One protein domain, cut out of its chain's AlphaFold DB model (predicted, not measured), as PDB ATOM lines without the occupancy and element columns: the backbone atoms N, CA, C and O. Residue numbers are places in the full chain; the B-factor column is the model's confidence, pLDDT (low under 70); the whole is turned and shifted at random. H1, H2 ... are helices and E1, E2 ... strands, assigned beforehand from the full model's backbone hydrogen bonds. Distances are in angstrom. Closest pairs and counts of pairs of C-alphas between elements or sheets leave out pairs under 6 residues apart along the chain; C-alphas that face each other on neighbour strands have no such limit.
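What this domain is: This is residues 11 to 106 of the 112 residues of an uncharacterized protein of Pseudorhodobacter sp. PARRP1 (UniProt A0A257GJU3). The model is a wide, flat V: the long helix H1 makes one arm, the hairpin of E1 and E2 makes the other, and a second hairpin, E3 and E4, stands at the corner beside the last turns of H1 and the short helix H2. Residues 11 to 32 of H1 stick out into the open, as do residues 66 to 71 at the tip of the E1 and E2 hairpin. The printed part has 96 residues with two named helices and four named strands, in the order H1, H2, E1, E2, E3, E4; the strands form two separate antiparallel sheets of two, and the class is mixed, helices and strands. The whole is extended, with a radius of gyration of the C-alphas of 21.5 A and spans of 70 by 43 by 16 A.

Where its parts are: E3 covers residues 85 to 92 and is 20.2 A long, beginning at C-alpha 85 (-9.538, -0.640, -7.646). E4 covers residues 98 to 105 and is 22.0 A long, ending at C-alpha 105 (-7.081, 1.969, -10.107). H1, residues 11 to 42, runs 46.9 A from C-alpha 11 at (6.394, -36.035, -23.397). H2 covers residues 47 to 54. E1, residues 60 to 65, is 16.5 A long, and E2, residues 72 to 77, is 17.0 A long.

How they stand to each other: E3 and E4 are a hairpin, antiparallel at 153 degrees, with N 88 and O 102 within hydrogen-bond range at 2.8 A and N 102 and O 88 at 2.9 A. The closest C-alphas of H1 and E3 are those of Leu 40 and Asp 92, 7.0 A apart; of H1 and E4, those of Glu 37 and Phe 102, 7.7 A. The closest C-alphas of H2 and E3 are those of Ile 49 and Trp 88, 6.8 A apart. H1 and H2 are close but not clearly touching, with C-alphas 41 and 47 at 7.9 A, and about perpendicular at 89 degrees. E1 and E2 are the other hairpin, antiparallel at 159 degrees, with N 63 and O 74 within hydrogen-bond range at 2.9 A. E1 and E2 are both apart from H1, E3 and E4. In H1 and H2 every O i to N i+4 pair is within hydrogen-bond range.

The domain as a whole: The two C-alphas farthest apart are those of Thr 11 and Asp 67, 70.7 A. The printed part has no cut, and no link is long. Without the stretches that stand free, the body has 68 residues and spans 55 by 21 by 15 A. Mean pLDDT of the printed part is 81.5; residues 11 to 13, 56 to 59 and 78 to 83 are under 70.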
ATOM      1  N   THR A  11       7.650 -36.477 -24.027       57.50
ATOM      2  CA  THR A  11       6.394 -36.035 -23.397       57.50
ATOM      3  C   THR A  11       6.590 -34.778 -22.541       57.50
ATOM      4  O   THR A  11       5.696 -33.938 -22.454       57.50
ATOM      5  N   LYS A  12       7.777 -34.611 -21.938       59.91
ATOM      6  CA  LYS A  12       8.118 -33.429 -21.131       59.91
ATOM      7  C   LYS A  12       8.308 -32.181 -21.994       59.91
ATOM      8  O   LYS A  12       7.857 -31.109 -21.602       59.91
ATOM      9  N   SER A  13       8.926 -32.311 -23.170       67.81
ATOM     10  CA  SER A  13       9.115 -31.186 -24.093       67.81
ATOM     11  C   SER A  13       7.806 -30.732 -24.744       67.81
ATOM     12  O   SER A  13       7.590 -29.529 -24.875       67.81
ATOM     13  N   ILE A  14       6.894 -31.656 -25.071       75.62
ATOM     14  CA  ILE A  14       5.555 -31.306 -25.576       75.62
ATOM     15  C   ILE A  14       4.748 -30.562 -24.506       75.62
ATOM     16  O   ILE A  14       4.172 -29.513 -24.794       75.62
ATOM     17  N   GLY A  15       4.743 -31.055 -23.263       71.56
ATOM     18  CA  GLY A  15       4.062 -30.376 -22.156       71.56
ATOM     19  C   GLY A  15       4.599 -28.962 -21.911       71.56
ATOM     20  O   GLY A  15       3.818 -28.027 -21.741       71.56
ATOM     21  N   ALA A  16       5.923 -28.784 -21.974       79.81
ATOM     22  CA  ALA A  16       6.556 -27.472 -21.852       79.81
ATOM     23  C   ALA A  16       6.183 -26.526 -23.009       79.81
ATOM     24  O   ALA A  16       5.889 -25.356 -22.769       79.81
ATOM     25  N   ALA A  17       6.138 -27.025 -24.250       82.19
ATOM     26  CA  ALA A  17       5.764 -26.229 -25.419       82.19
ATOM     27  C   ALA A  17       4.297 -25.770 -25.374       82.19
ATOM     28  O   ALA A  17       3.998 -24.609 -25.660       82.19
ATOM     29  N   ILE A  18       3.382 -26.651 -24.958       88.19
ATOM     30  CA  ILE A  18       1.968 -26.300 -24.771       88.19
ATOM     31  C   ILE A  18       1.828 -25.256 -23.659       88.19
ATOM     32  O   ILE A  18       1.171 -24.236 -23.862       88.19
ATOM     33  N   GLY A  19       2.495 -25.469 -22.519       88.25
ATOM     34  CA  GLY A  19       2.497 -24.518 -21.408       88.25
ATOM     35  C   GLY A  19       2.963 -23.127 -21.837       88.25
ATOM     36  O   GLY A  19       2.258 -22.149 -21.604       88.25
ATOM     37  N   LEU A  20       4.091 -23.049 -22.552       91.06
ATOM     38  CA  LEU A  20       4.621 -21.793 -23.084       91.06
ATOM     39  C   LEU A  20       3.622 -21.103 -24.022       91.06
ATOM     40  O   LEU A  20       3.396 -19.901 -23.907       91.06
ATOM     41  N   THR A  21       2.996 -21.860 -24.925       91.56
ATOM     42  CA  THR A  21       2.036 -21.314 -25.896       91.56
ATOM     43  C   THR A  21       0.817 -20.716 -25.194       91.56
ATOM     44  O   THR A  21       0.392 -19.612 -25.531       91.56
ATOM     45  N   ILE A  22       0.293 -21.398 -24.171       93.69
ATOM     46  CA  ILE A  22      -0.816 -20.888 -23.356       93.69
ATOM     47  C   ILE A  22      -0.390 -19.615 -22.625       93.69
ATOM     48  O   ILE A  22      -1.116 -18.628 -22.665       93.69
ATOM     49  N   THR A  23       0.791 -19.601 -21.997       92.56
ATOM     50  CA  THR A  23       1.295 -18.419 -21.279       92.56
ATOM     51  C   THR A  23       1.468 -17.214 -22.201       92.56
ATOM     52  O   THR A  23       1.042 -16.113 -21.865       92.56
ATOM     53  N   VAL A  24       2.055 -17.399 -23.384       94.38
ATOM     54  CA  VAL A  24       2.210 -16.310 -24.359       94.38
ATOM     55  C   VAL A  24       0.844 -15.831 -24.857       94.38
ATOM     56  O   VAL A  24       0.617 -14.625 -24.946       94.38
ATOM     57  N   GLY A  25      -0.085 -16.754 -25.120       92.56
ATOM     58  CA  GLY A  25      -1.446 -16.429 -25.543       92.56
ATOM     59  C   GLY A  25      -2.217 -15.608 -24.505       92.56
ATOM     60  O   GLY A  25      -2.818 -14.591 -24.856       92.56
ATOM     61  N   THR A  26      -2.162 -15.987 -23.225       94.00
ATOM     62  CA  THR A  26      -2.854 -15.257 -22.150       94.00
ATOM     63  C   THR A  26      -2.254 -13.876 -21.913       94.00
ATOM     64  O   THR A  26      -3.004 -12.913 -21.753       94.00
ATOM     65  N   ILE A  27      -0.924 -13.745 -21.954       92.88
ATOM     66  CA  ILE A  27      -0.246 -12.445 -21.850       92.88
ATOM     67  C   ILE A  27      -0.633 -11.544 -23.029       92.88
ATOM     68  O   ILE A  27      -0.994 -10.386 -22.824       92.88
ATOM     69  N   GLY A  28      -0.598 -12.069 -24.257       92.12
ATOM     70  CA  GLY A  28      -0.973 -11.314 -25.454       92.12
ATOM     71  C   GLY A  28      -2.414 -10.811 -25.395       92.12
ATOM     72  O   GLY A  28      -2.670  -9.634 -25.649       92.12
ATOM     73  N   TYR A  29      -3.344 -11.676 -24.983       91.81
ATOM     74  CA  TYR A  29      -4.742 -11.303 -24.785       91.81
ATOM     75  C   TYR A  29      -4.904 -10.205 -23.722       91.81
ATOM     76  O   TYR A  29      -5.577  -9.205 -23.972       91.81
ATOM     77  N   ALA A  30      -4.228 -10.331 -22.574       88.12
ATOM     78  CA  ALA A  30      -4.278  -9.332 -21.508       88.12
ATOM     79  C   ALA A  30      -3.762  -7.952 -21.962       88.12
ATOM     80  O   ALA A  30      -4.349  -6.931 -21.610       88.12
ATOM     81  N   ILE A  31      -2.706  -7.908 -22.784       90.75
ATOM     82  CA  ILE A  31      -2.175  -6.652 -23.341       90.75
ATOM     83  C   ILE A  31      -3.175  -6.010 -24.306       90.75
ATOM     84  O   ILE A  31      -3.350  -4.792 -24.284       90.75
ATOM     85  N   MET A  32      -3.822  -6.800 -25.168       90.06
ATOM     86  CA  MET A  32      -4.833  -6.267 -26.087       90.06
ATOM     87  C   MET A  32      -6.032  -5.699 -25.331       90.06
ATOM     88  O   MET A  32      -6.494  -4.610 -25.663       90.06
ATOM     89  N   GLN A  33      -6.485  -6.390 -24.283       88.62
ATOM     90  CA  GLN A  33      -7.568  -5.903 -23.440       88.62
ATOM     91  C   GLN A  33      -7.183  -4.601 -22.715       88.62
ATOM     92  O   GLN A  33      -7.942  -3.639 -22.764       88.62
ATOM     93  N   ASP A  34      -5.979  -4.521 -22.136       87.44
ATOM     94  CA  ASP A  34      -5.482  -3.295 -21.489       87.44
ATOM     95  C   ASP A  34      -5.409  -2.116 -22.474       87.44
ATOM     96  O   ASP A  34      -5.745  -0.987 -22.122       87.44
ATOM     97  N   ARG A  35      -5.021  -2.365 -23.733       87.88
ATOM     98  CA  ARG A  35      -5.019  -1.336 -24.785       87.88
ATOM     99  C   ARG A  35      -6.424  -0.867 -25.147       87.88
ATOM    100  O   ARG A  35      -6.615   0.335 -25.302       87.88
ATOM    101  N   HIS A  36      -7.381  -1.787 -25.266       88.12
ATOM    102  CA  HIS A  36      -8.781  -1.456 -25.548       88.12
ATOM    103  C   HIS A  36      -9.384  -0.600 -24.435       88.12
ATOM    104  O   HIS A  36      -9.932   0.466 -24.691       88.12
ATOM    105  N   GLU A  37      -9.195  -1.008 -23.179       87.12
ATOM    106  CA  GLU A  37      -9.649  -0.247 -22.014       87.12
ATOM    107  C   GLU A  37      -9.043   1.163 -21.987       87.12
ATOM    108  O   GLU A  37      -9.762   2.139 -21.792       87.12
ATOM    109  N   ARG A  38      -7.737   1.306 -22.253       84.88
ATOM    110  CA  ARG A  38      -7.091   2.627 -22.364       84.88
ATOM    111  C   ARG A  38      -7.656   3.471 -23.504       84.88
ATOM    112  O   ARG A  38      -7.790   4.679 -23.335       84.88
ATOM    113  N   ALA A  39      -7.987   2.862 -24.640       86.06
ATOM    114  CA  ALA A  39      -8.601   3.570 -25.758       86.06
ATOM    115  C   ALA A  39      -9.999   4.095 -25.392       86.06
ATOM    116  O   ALA A  39     -10.298   5.248 -25.690       86.06
ATOM    117  N   LEU A  40     -10.808   3.306 -24.673       84.56
ATOM    118  CA  LEU A  40     -12.125   3.726 -24.166       84.56
ATOM    119  C   LEU A  40     -12.039   4.884 -23.162       84.56
ATOM    120  O   LEU A  40     -12.929   5.736 -23.104       84.56
ATOM    121  N   LEU A  41     -10.972   4.913 -22.361       83.50
ATOM    122  CA  LEU A  41     -10.687   6.014 -21.443       83.50
ATOM    123  C   LEU A  41     -10.313   7.289 -22.205       83.50
ATOM    124  O   LEU A  41     -10.856   8.352 -21.915       83.50
ATOM    125  N   ALA A  42      -9.414   7.172 -23.186       82.94
ATOM    126  CA  ALA A  42      -8.935   8.296 -23.988       82.94
ATOM    127  C   ALA A  42     -10.012   8.867 -24.927       82.94
ATOM    128  O   ALA A  42     -10.016  10.061 -25.206       82.94
ATOM    129  N   SER A  43     -10.952   8.042 -25.394       83.56
ATOM    130  CA  SER A  43     -12.054   8.486 -26.254       83.56
ATOM    131  C   SER A  43     -13.156   9.245 -25.507       83.56
ATOM    132  O   SER A  43     -14.092   9.728 -26.138       83.56
ATOM    133  N   GLY A  44     -13.085   9.331 -24.173       80.69
ATOM    134  CA  GLY A  44     -14.098   9.996 -23.351       80.69
ATOM    135  C   GLY A  44     -15.362   9.165 -23.116       80.69
ATOM    136  O   GLY A  44     -16.283   9.627 -22.450       80.69
ATOM    137  N   ASN A  45     -15.410   7.908 -23.567       83.88
ATOM    138  CA  ASN A  45     -16.579   7.050 -23.341       83.88
ATOM    139  C   ASN A  45     -16.818   6.778 -21.845       83.88
ATOM    140  O   ASN A  45     -17.944   6.539 -21.424       83.88
ATOM    141  N   CYS A  46     -15.776   6.872 -21.019       83.62
ATOM    142  CA  CYS A  46     -15.854   6.719 -19.567       83.62
ATOM    143  C   CYS A  46     -16.136   8.028 -18.795       83.62
ATOM    144  O   CYS A  46     -15.964   8.049 -17.572       83.62
ATOM    145  N   GLN A  47     -16.561   9.109 -19.467       80.88
ATOM    146  CA  GLN A  47     -16.644  10.452 -18.878       80.88
ATOM    147  C   GLN A  47     -17.468  10.510 -17.580       80.88
ATOM    148  O   GLN A  47     -16.999  11.064 -16.588       80.88
ATOM    149  N   ALA A  48     -18.644   9.875 -17.534       78.88
ATOM    150  CA  ALA A  48     -19.521   9.905 -16.358       78.88
ATOM    151  C   ALA A  48     -18.848   9.351 -15.085       78.88
ATOM    152  O   ALA A  48     -18.975   9.916 -13.999       78.88
ATOM    153  N   ILE A  49     -18.087   8.262 -15.218       79.56
ATOM    154  CA  ILE A  49     -17.350   7.681 -14.090       79.56
ATOM    155  C   ILE A  49     -16.176   8.571 -13.710       79.56
ATOM    156  O   ILE A  49     -15.973   8.834 -12.525       79.56
ATOM    157  N   THR A  50     -15.440   9.096 -14.690       75.94
ATOM    158  CA  THR A  50     -14.334  10.014 -14.401       75.94
ATOM    159  C   THR A  50     -14.814  11.298 -13.725       75.94
ATOM    160  O   THR A  50     -14.174  11.763 -12.789       75.94
ATOM    161  N   GLU A  51     -15.971  11.841 -14.099       76.31
ATOM    162  CA  GLU A  51     -16.547  13.004 -13.420       76.31
ATOM    163  C   GLU A  51     -16.889  12.678 -11.967       76.31
ATOM    164  O   GLU A  51     -16.520  13.445 -11.079       76.31
ATOM    165  N   SER A  52     -17.493  11.514 -11.699       77.00
ATOM    166  CA  SER A  52     -17.803  11.086 -10.328       77.00
ATOM    167  C   SER A  52     -16.565  10.822  -9.459       77.00
ATOM    168  O   SER A  52     -16.597  11.071  -8.257       77.00
ATOM    169  N   LEU A  53     -15.467  10.332 -10.049       73.19
ATOM    170  CA  LEU A  53     -14.236   9.999  -9.323       73.19
ATOM    171  C   LEU A  53     -13.313  11.208  -9.116       73.19
ATOM    172  O   LEU A  53     -12.548  11.241  -8.153       73.19
ATOM    173  N   PHE A  54     -13.350  12.183 -10.027       72.12
ATOM    174  CA  PHE A  54     -12.399  13.297 -10.069       72.12
ATOM    175  C   PHE A  54     -13.044  14.674  -9.844       72.12
ATOM    176  O   PHE A  54     -12.355  15.680 -10.030       72.12
ATOM    177  N   THR A  55     -14.317  14.734  -9.431       73.12
ATOM    178  CA  THR A  55     -15.006  15.981  -9.054       73.12
ATOM    179  C   THR A  55     -15.515  15.898  -7.608       73.12
ATOM    180  O   THR A  55     -16.400  15.089  -7.333       73.12
ATOM    181  N   PRO A  56     -15.017  16.733  -6.674       68.06
ATOM    182  CA  PRO A  56     -14.032  17.802  -6.868       68.06
ATOM    183  C   PRO A  56     -12.623  17.276  -7.226       68.06
ATOM    184  O   PRO A  56     -12.310  16.117  -6.941       68.06
ATOM    185  N   PRO A  57     -11.770  18.101  -7.870       67.75
ATOM    186  CA  PRO A  57     -10.430  17.692  -8.279       67.75
ATOM    187  C   PRO A  57      -9.594  17.224  -7.079       67.75
ATOM    188  O   PRO A  57      -9.762  17.752  -5.978       67.75
ATOM    189  N   PRO A  58      -8.673  16.264  -7.285       68.25
ATOM    190  CA  PRO A  58      -7.839  15.740  -6.213       68.25
ATOM    191  C   PRO A  58      -7.077  16.865  -5.519       68.25
ATOM    192  O   PRO A  58      -6.338  17.615  -6.158       68.25
ATOM    193  N   SER A  59      -7.222  16.935  -4.201       68.44
ATOM    194  CA  SER A  59      -6.437  17.803  -3.332       68.44
ATOM    195  C   SER A  59      -5.654  16.956  -2.335       68.44
ATOM    196  O   SER A  59      -6.165  15.994  -1.753       68.44
ATOM    197  N   ALA A  60      -4.385  17.305  -2.154       76.19
ATOM    198  CA  ALA A  60      -3.564  16.775  -1.080       76.19
ATOM    199  C   ALA A  60      -3.586  17.778   0.070       76.19
ATOM    200  O   ALA A  60      -3.331  18.967  -0.127       76.19
ATOM    201  N   HIS A  61      -3.891  17.297   1.266       79.44
ATOM    202  CA  HIS A  61      -3.810  18.086   2.481       79.44
ATOM    203  C   HIS A  61      -2.653  17.554   3.307       79.44
ATOM    204  O   HIS A  61      -2.640  16.383   3.684       79.44
ATOM    205  N   THR A  62      -1.681  18.416   3.581       84.56
ATOM    206  CA  THR A  62      -0.582  18.100   4.488       84.56
ATOM    207  C   THR A  62      -0.818  18.830   5.794       84.56
ATOM    208  O   THR A  62      -0.841  20.060   5.823       84.56
ATOM    209  N   SER A  63      -0.985  18.082   6.879       87.31
ATOM    210  CA  SER A  63      -0.986  18.642   8.224       87.31
ATOM    211  C   SER A  63       0.288  18.221   8.938       87.31
ATOM    212  O   SER A  63       0.694  17.059   8.908       87.31
ATOM    213  N   CYS A  64       0.952  19.204   9.538       90.44
ATOM    214  CA  CYS A  64       2.156  18.990  10.322       90.44
ATOM    215  C   CYS A  64       1.898  19.389  11.770       90.44
ATOM    216  O   CYS A  64       1.248  20.402  12.023       90.44
ATOM    217  N   TRP A  65       2.444  18.622  12.701       89.00
ATOM    218  CA  TRP A  65       2.376  18.871  14.135       89.00
ATOM    219  C   TRP A  65       3.740  18.621  14.784       89.00
ATOM    220  O   TRP A  65       4.561  17.867  14.259       89.00
ATOM    221  N   GLY A  66       3.979  19.262  15.926       86.56
ATOM    222  CA  GLY A  66       5.271  19.270  16.617       86.56
ATOM    223  C   GLY A  66       6.069  20.556  16.383       86.56
ATOM    224  O   GLY A  66       5.716  21.379  15.536       86.56
ATOM    225  N   ASP A  67       7.140  20.710  17.155       86.31
ATOM    226  CA  ASP A  67       8.034  21.870  17.101       86.31
ATOM    227  C   ASP A  67       9.095  21.715  16.001       86.31
ATOM    228  O   ASP A  67       9.202  20.662  15.371       86.31
ATOM    229  N   ALA A  68       9.904  22.754  15.766       76.19
ATOM    230  CA  ALA A  68      10.927  22.773  14.712       76.19
ATOM    231  C   ALA A  68      11.860  21.540  14.726       76.19
ATOM    232  O   ALA A  68      12.222  21.054  13.656       76.19
ATOM    233  N   ASP A  69      12.158  20.993  15.911       77.81
ATOM    234  CA  ASP A  69      13.036  19.829  16.098       77.81
ATOM    235  C   ASP A  69      12.308  18.465  16.098       77.81
ATOM    236  O   ASP A  69      12.956  17.421  16.085       77.81
ATOM    237  N   SER A  70      10.966  18.435  16.108       81.25
ATOM    238  CA  SER A  70      10.158  17.196  16.181       81.25
ATOM    239  C   SER A  70       8.952  17.183  15.232       81.25
ATOM    240  O   SER A  70       7.950  16.494  15.462       81.25
ATOM    241  N   ARG A  71       9.036  17.953  14.145       84.88
ATOM    242  CA  ARG A  71       7.933  18.147  13.208       84.88
ATOM    243  C   ARG A  71       7.598  16.850  12.472       84.88
ATOM    244  O   ARG A  71       8.375  16.355  11.659       84.88
ATOM    245  N   ASN A  72       6.392  16.349  12.705       87.31
ATOM    246  CA  ASN A  72       5.806  15.228  11.986       87.31
ATOM    247  C   ASN A  72       4.749  15.755  11.024       87.31
ATOM    248  O   ASN A  72       3.888  16.537  11.418       87.31
ATOM    249  N   CYS A  73       4.803  15.331   9.767       88.75
ATOM    250  CA  CYS A  73       3.821  15.708   8.758       88.75
ATOM    251  C   CYS A  73       3.092  14.463   8.258       88.75
ATOM    252  O   CYS A  73       3.724  13.467   7.914       88.75
ATOM    253  N   SER A  74       1.767  14.545   8.178       84.31
ATOM    254  CA  SER A  74       0.936  13.570   7.480       84.31
ATOM    255  C   SER A  74       0.298  14.217   6.263       84.31
ATOM    256  O   SER A  74      -0.123  15.374   6.316       84.31
ATOM    257  N   THR A  75       0.213  13.463   5.172       81.00
ATOM    258  CA  THR A  75      -0.510  13.880   3.973       81.00
ATOM    259  C   THR A  75      -1.678  12.933   3.766       81.00
ATOM    260  O   THR A  75      -1.478  11.720   3.710       81.00
ATOM    261  N   TYR A  76      -2.882  13.478   3.635       75.19
ATOM    262  CA  TYR A  76      -4.069  12.732   3.229       75.19
ATOM    263  C   TYR A  76      -4.615  13.295   1.916       75.19
ATOM    264  O   TYR A  76      -4.518  14.492   1.634       75.19
ATOM    265  N   TYR A  77      -5.166  12.407   1.095       71.12
ATOM    266  CA  TYR A  77      -5.739  12.740  -0.204       71.12
ATOM    267  C   TYR A  77      -7.261  12.751  -0.090       71.12
ATOM    268  O   TYR A  77      -7.836  11.921   0.610       71.12
ATOM    269  N   THR A  78      -7.922  13.674  -0.784       69.19
ATOM    270  CA  THR A  78      -9.394  13.685  -0.892       69.19
ATOM    271  C   THR A  78      -9.941  12.602  -1.822       69.19
ATOM    272  O   THR A  78     -11.149  12.381  -1.856       69.19
ATOM    273  N   GLN A  79      -9.068  11.904  -2.555       66.75
ATOM    274  CA  GLN A  79      -9.443  10.793  -3.422       66.75
ATOM    275  C   GLN A  79      -9.385   9.432  -2.724       66.75
ATOM    276  O   GLN A  79      -8.597   9.258  -1.789       66.75
ATOM    277  N   PRO A  80     -10.181   8.455  -3.207       60.41
ATOM    278  CA  PRO A  80     -10.062   7.065  -2.787       60.41
ATOM    279  C   PRO A  80      -8.613   6.587  -2.925       60.41
ATOM    280  O   PRO A  80      -7.913   6.937  -3.876       60.41
ATOM    281  N   ASP A  81      -8.181   5.805  -1.939       61.75
ATOM    282  CA  ASP A  81      -6.806   5.340  -1.773       61.75
ATOM    283  C   ASP A  81      -6.218   4.800  -3.106       61.75
ATOM    284  O   ASP A  81      -6.891   4.050  -3.823       61.75
ATOM    285  N   PRO A  82      -4.975   5.182  -3.473       57.84
ATOM    286  CA  PRO A  82      -4.320   4.809  -4.734       57.84
ATOM    287  C   PRO A  82      -4.215   3.301  -4.992       57.84
ATOM    288  O   PRO A  82      -3.980   2.892  -6.136       57.84
ATOM    289  N   TYR A  83      -4.377   2.468  -3.965       60.41
ATOM    290  CA  TYR A  83      -4.396   1.015  -4.085       60.41
ATOM    291  C   TYR A  83      -5.799   0.440  -4.318       60.41
ATOM    292  O   TYR A  83      -5.916  -0.714  -4.741       60.41
ATOM    293  N   PHE A  84      -6.862   1.224  -4.120       75.06
ATOM    294  CA  PHE A  84      -8.224   0.779  -4.389       75.06
ATOM    295  C   PHE A  84      -8.510   0.729  -5.885       75.06
ATOM    296  O   PHE A  84      -8.376   1.711  -6.626       75.06
ATOM    297  N   ARG A  85      -8.969  -0.445  -6.319       79.69
ATOM    298  CA  ARG A  85      -9.538  -0.640  -7.646       79.69
ATOM    299  C   ARG A  85     -11.036  -0.382  -7.597       79.69
ATOM    300  O   ARG A  85     -11.721  -0.881  -6.710       79.69
ATOM    301  N   THR A  86     -11.528   0.364  -8.569       81.56
ATOM    302  CA  THR A  86     -12.950   0.624  -8.779       81.56
ATOM    303  C   THR A  86     -13.413  -0.094 -10.040       81.56
ATOM    304  O   THR A  86     -12.622  -0.339 -10.955       81.56
ATOM    305  N   LEU A  87     -14.687  -0.486 -10.067       86.00
ATOM    306  CA  LEU A  87     -15.314  -1.067 -11.249       86.00
ATOM    307  C   LEU A  87     -15.748   0.070 -12.173       86.00
ATOM    308  O   LEU A  87     -16.587   0.888 -11.799       86.00
ATOM    309  N   TRP A  88     -15.172   0.117 -13.366       86.94
ATOM    310  CA  TRP A  88     -15.497   1.097 -14.389       86.94
ATOM    311  C   TRP A  88     -16.459   0.452 -15.373       86.94
ATOM    312  O   TRP A  88     -16.226  -0.661 -15.834       86.94
ATOM    313  N   ARG A  89     -17.556   1.147 -15.663       87.75
ATOM    314  CA  ARG A  89     -18.597   0.773 -16.618       87.75
ATOM    315  C   ARG A  89     -18.652   1.834 -17.703       87.75
ATOM    316  O   ARG A  89     -19.085   2.952 -17.432       87.75
ATOM    317  N   CYS A  90     -18.213   1.490 -18.904       88.94
ATOM    318  CA  CYS A  90     -18.172   2.428 -20.019       88.94
ATOM    319  C   CYS A  90     -18.892   1.847 -21.241       88.94
ATOM    320  O   CYS A  90     -18.796   0.644 -21.473       88.94
ATOM    321  N   PRO A  91     -19.613   2.656 -22.029       88.88
ATOM    322  CA  PRO A  91     -20.121   2.244 -23.331       88.88
ATOM    323  C   PRO A  91     -18.967   1.964 -24.303       88.88
ATOM    324  O   PRO A  91     -18.047   2.769 -24.446       88.88
ATOM    325  N   ASP A  92     -19.028   0.823 -24.984       88.25
ATOM    326  CA  ASP A  92     -18.052   0.399 -25.985       88.25
ATOM    327  C   ASP A  92     -18.610   0.616 -27.405       88.25
ATOM    328  O   ASP A  92     -19.549  -0.089 -27.804       88.25
ATOM    329  N   PRO A  93     -18.076   1.573 -28.188       86.19
ATOM    330  CA  PRO A  93     -18.551   1.837 -29.543       86.19
ATOM    331  C   PRO A  93     -18.316   0.647 -30.481       86.19
ATOM    332  O   PRO A  93     -19.158   0.388 -31.342       86.19
ATOM    333  N   ASP A  94     -17.258  -0.142 -30.262       85.06
ATOM    334  CA  ASP A  94     -16.936  -1.312 -31.091       85.06
ATOM    335  C   ASP A  94     -17.929  -2.464 -30.871       85.06
ATOM    336  O   ASP A  94     -18.010  -3.402 -31.665       85.06
ATOM    337  N   LYS A  95     -18.736  -2.377 -29.806       83.94
ATOM    338  CA  LYS A  95     -19.811  -3.322 -29.474       83.94
ATOM    339  C   LYS A  95     -21.200  -2.695 -29.576       83.94
ATOM    340  O   LYS A  95     -22.130  -3.148 -28.909       83.94
ATOM    341  N   GLY A  96     -21.354  -1.642 -30.379       83.31
ATOM    342  CA  GLY A  96     -22.648  -0.986 -30.594       83.31
ATOM    343  C   GLY A  96     -23.175  -0.245 -29.361       83.31
ATOM    344  O   GLY A  96     -24.384  -0.154 -29.171       83.31
ATOM    345  N   GLY A  97     -22.280   0.252 -28.503       81.75
ATOM    346  CA  GLY A  97     -22.629   0.976 -27.278       81.75
ATOM    347  C   GLY A  97     -22.904   0.080 -26.069       81.75
ATOM    348  O   GLY A  97     -23.363   0.575 -25.041       81.75
ATOM    349  N   ALA A  98     -22.627  -1.226 -26.159       86.94
ATOM    350  CA  ALA A  98     -22.750  -2.126 -25.019       86.94
ATOM    351  C   ALA A  98     -21.850  -1.668 -23.860       86.94
ATOM    352  O   ALA A  98     -20.704  -1.272 -24.070       86.94
ATOM    353  N   LEU A  99     -22.360  -1.745 -22.630       86.06
ATOM    354  CA  LEU A  99     -21.568  -1.427 -21.445       86.06
ATOM    355  C   LEU A  99     -20.528  -2.525 -21.216       86.06
ATOM    356  O   LEU A  99     -20.873  -3.689 -21.014       86.06
ATOM    357  N   VAL A 100     -19.256  -2.143 -21.231       89.50
ATOM    358  CA  VAL A 100     -18.144  -2.989 -20.802       89.50
ATOM    359  C   VAL A 100     -17.732  -2.616 -19.391       89.50
ATOM    360  O   VAL A 100     -17.713  -1.441 -19.019       89.50
ATOM    361  N   GLU A 101     -17.409  -3.639 -18.606       89.50
ATOM    362  CA  GLU A 101     -17.002  -3.486 -17.217       89.50
ATOM    363  C   GLU A 101     -15.558  -3.946 -17.038       89.50
ATOM    364  O   GLU A 101     -15.192  -5.038 -17.479       89.50
ATOM    365  N   PHE A 102     -14.737  -3.131 -16.382       89.25
ATOM    366  CA  PHE A 102     -13.347  -3.473 -16.094       89.25
ATOM    367  C   PHE A 102     -12.858  -2.815 -14.803       89.25
ATOM    368  O   PHE A 102     -13.364  -1.782 -14.369       89.25
ATOM    369  N   TRP A 103     -11.876  -3.438 -14.152       86.00
ATOM    370  CA  TRP A 103     -11.311  -2.945 -12.895       86.00
ATOM    371  C   TRP A 103     -10.088  -2.071 -13.162       86.00
ATOM    372  O   TRP A 103      -9.078  -2.563 -13.664       86.00
ATOM    373  N   ARG A 104     -10.135  -0.807 -12.737       84.31
ATOM    374  CA  ARG A 104      -9.012   0.144 -12.825       84.31
ATOM    375  C   ARG A 104      -8.668   0.713 -11.465       84.31
ATOM    376  O   ARG A 104      -9.481   0.681 -10.543       84.31
ATOM    377  N   ARG A 105      -7.443   1.222 -11.317       78.88
ATOM    378  CA  ARG A 105      -7.081   1.969 -10.107       78.88
ATOM    379  C   ARG A 105      -7.846   3.283 -10.098       78.88
ATOM    380  O   ARG A 105      -7.933   3.956 -11.118       78.88
ATOM    381  N   SER A 106      -8.353   3.665  -8.935       71.31
ATOM    382  CA  SER A 106      -9.178   4.873  -8.804       71.31
ATOM    383  C   SER A 106      -8.410   6.164  -9.110       71.31
ATOM    384  O   SER A 106      -9.012   7.170  -9.459       71.31
TER     385      SER A 106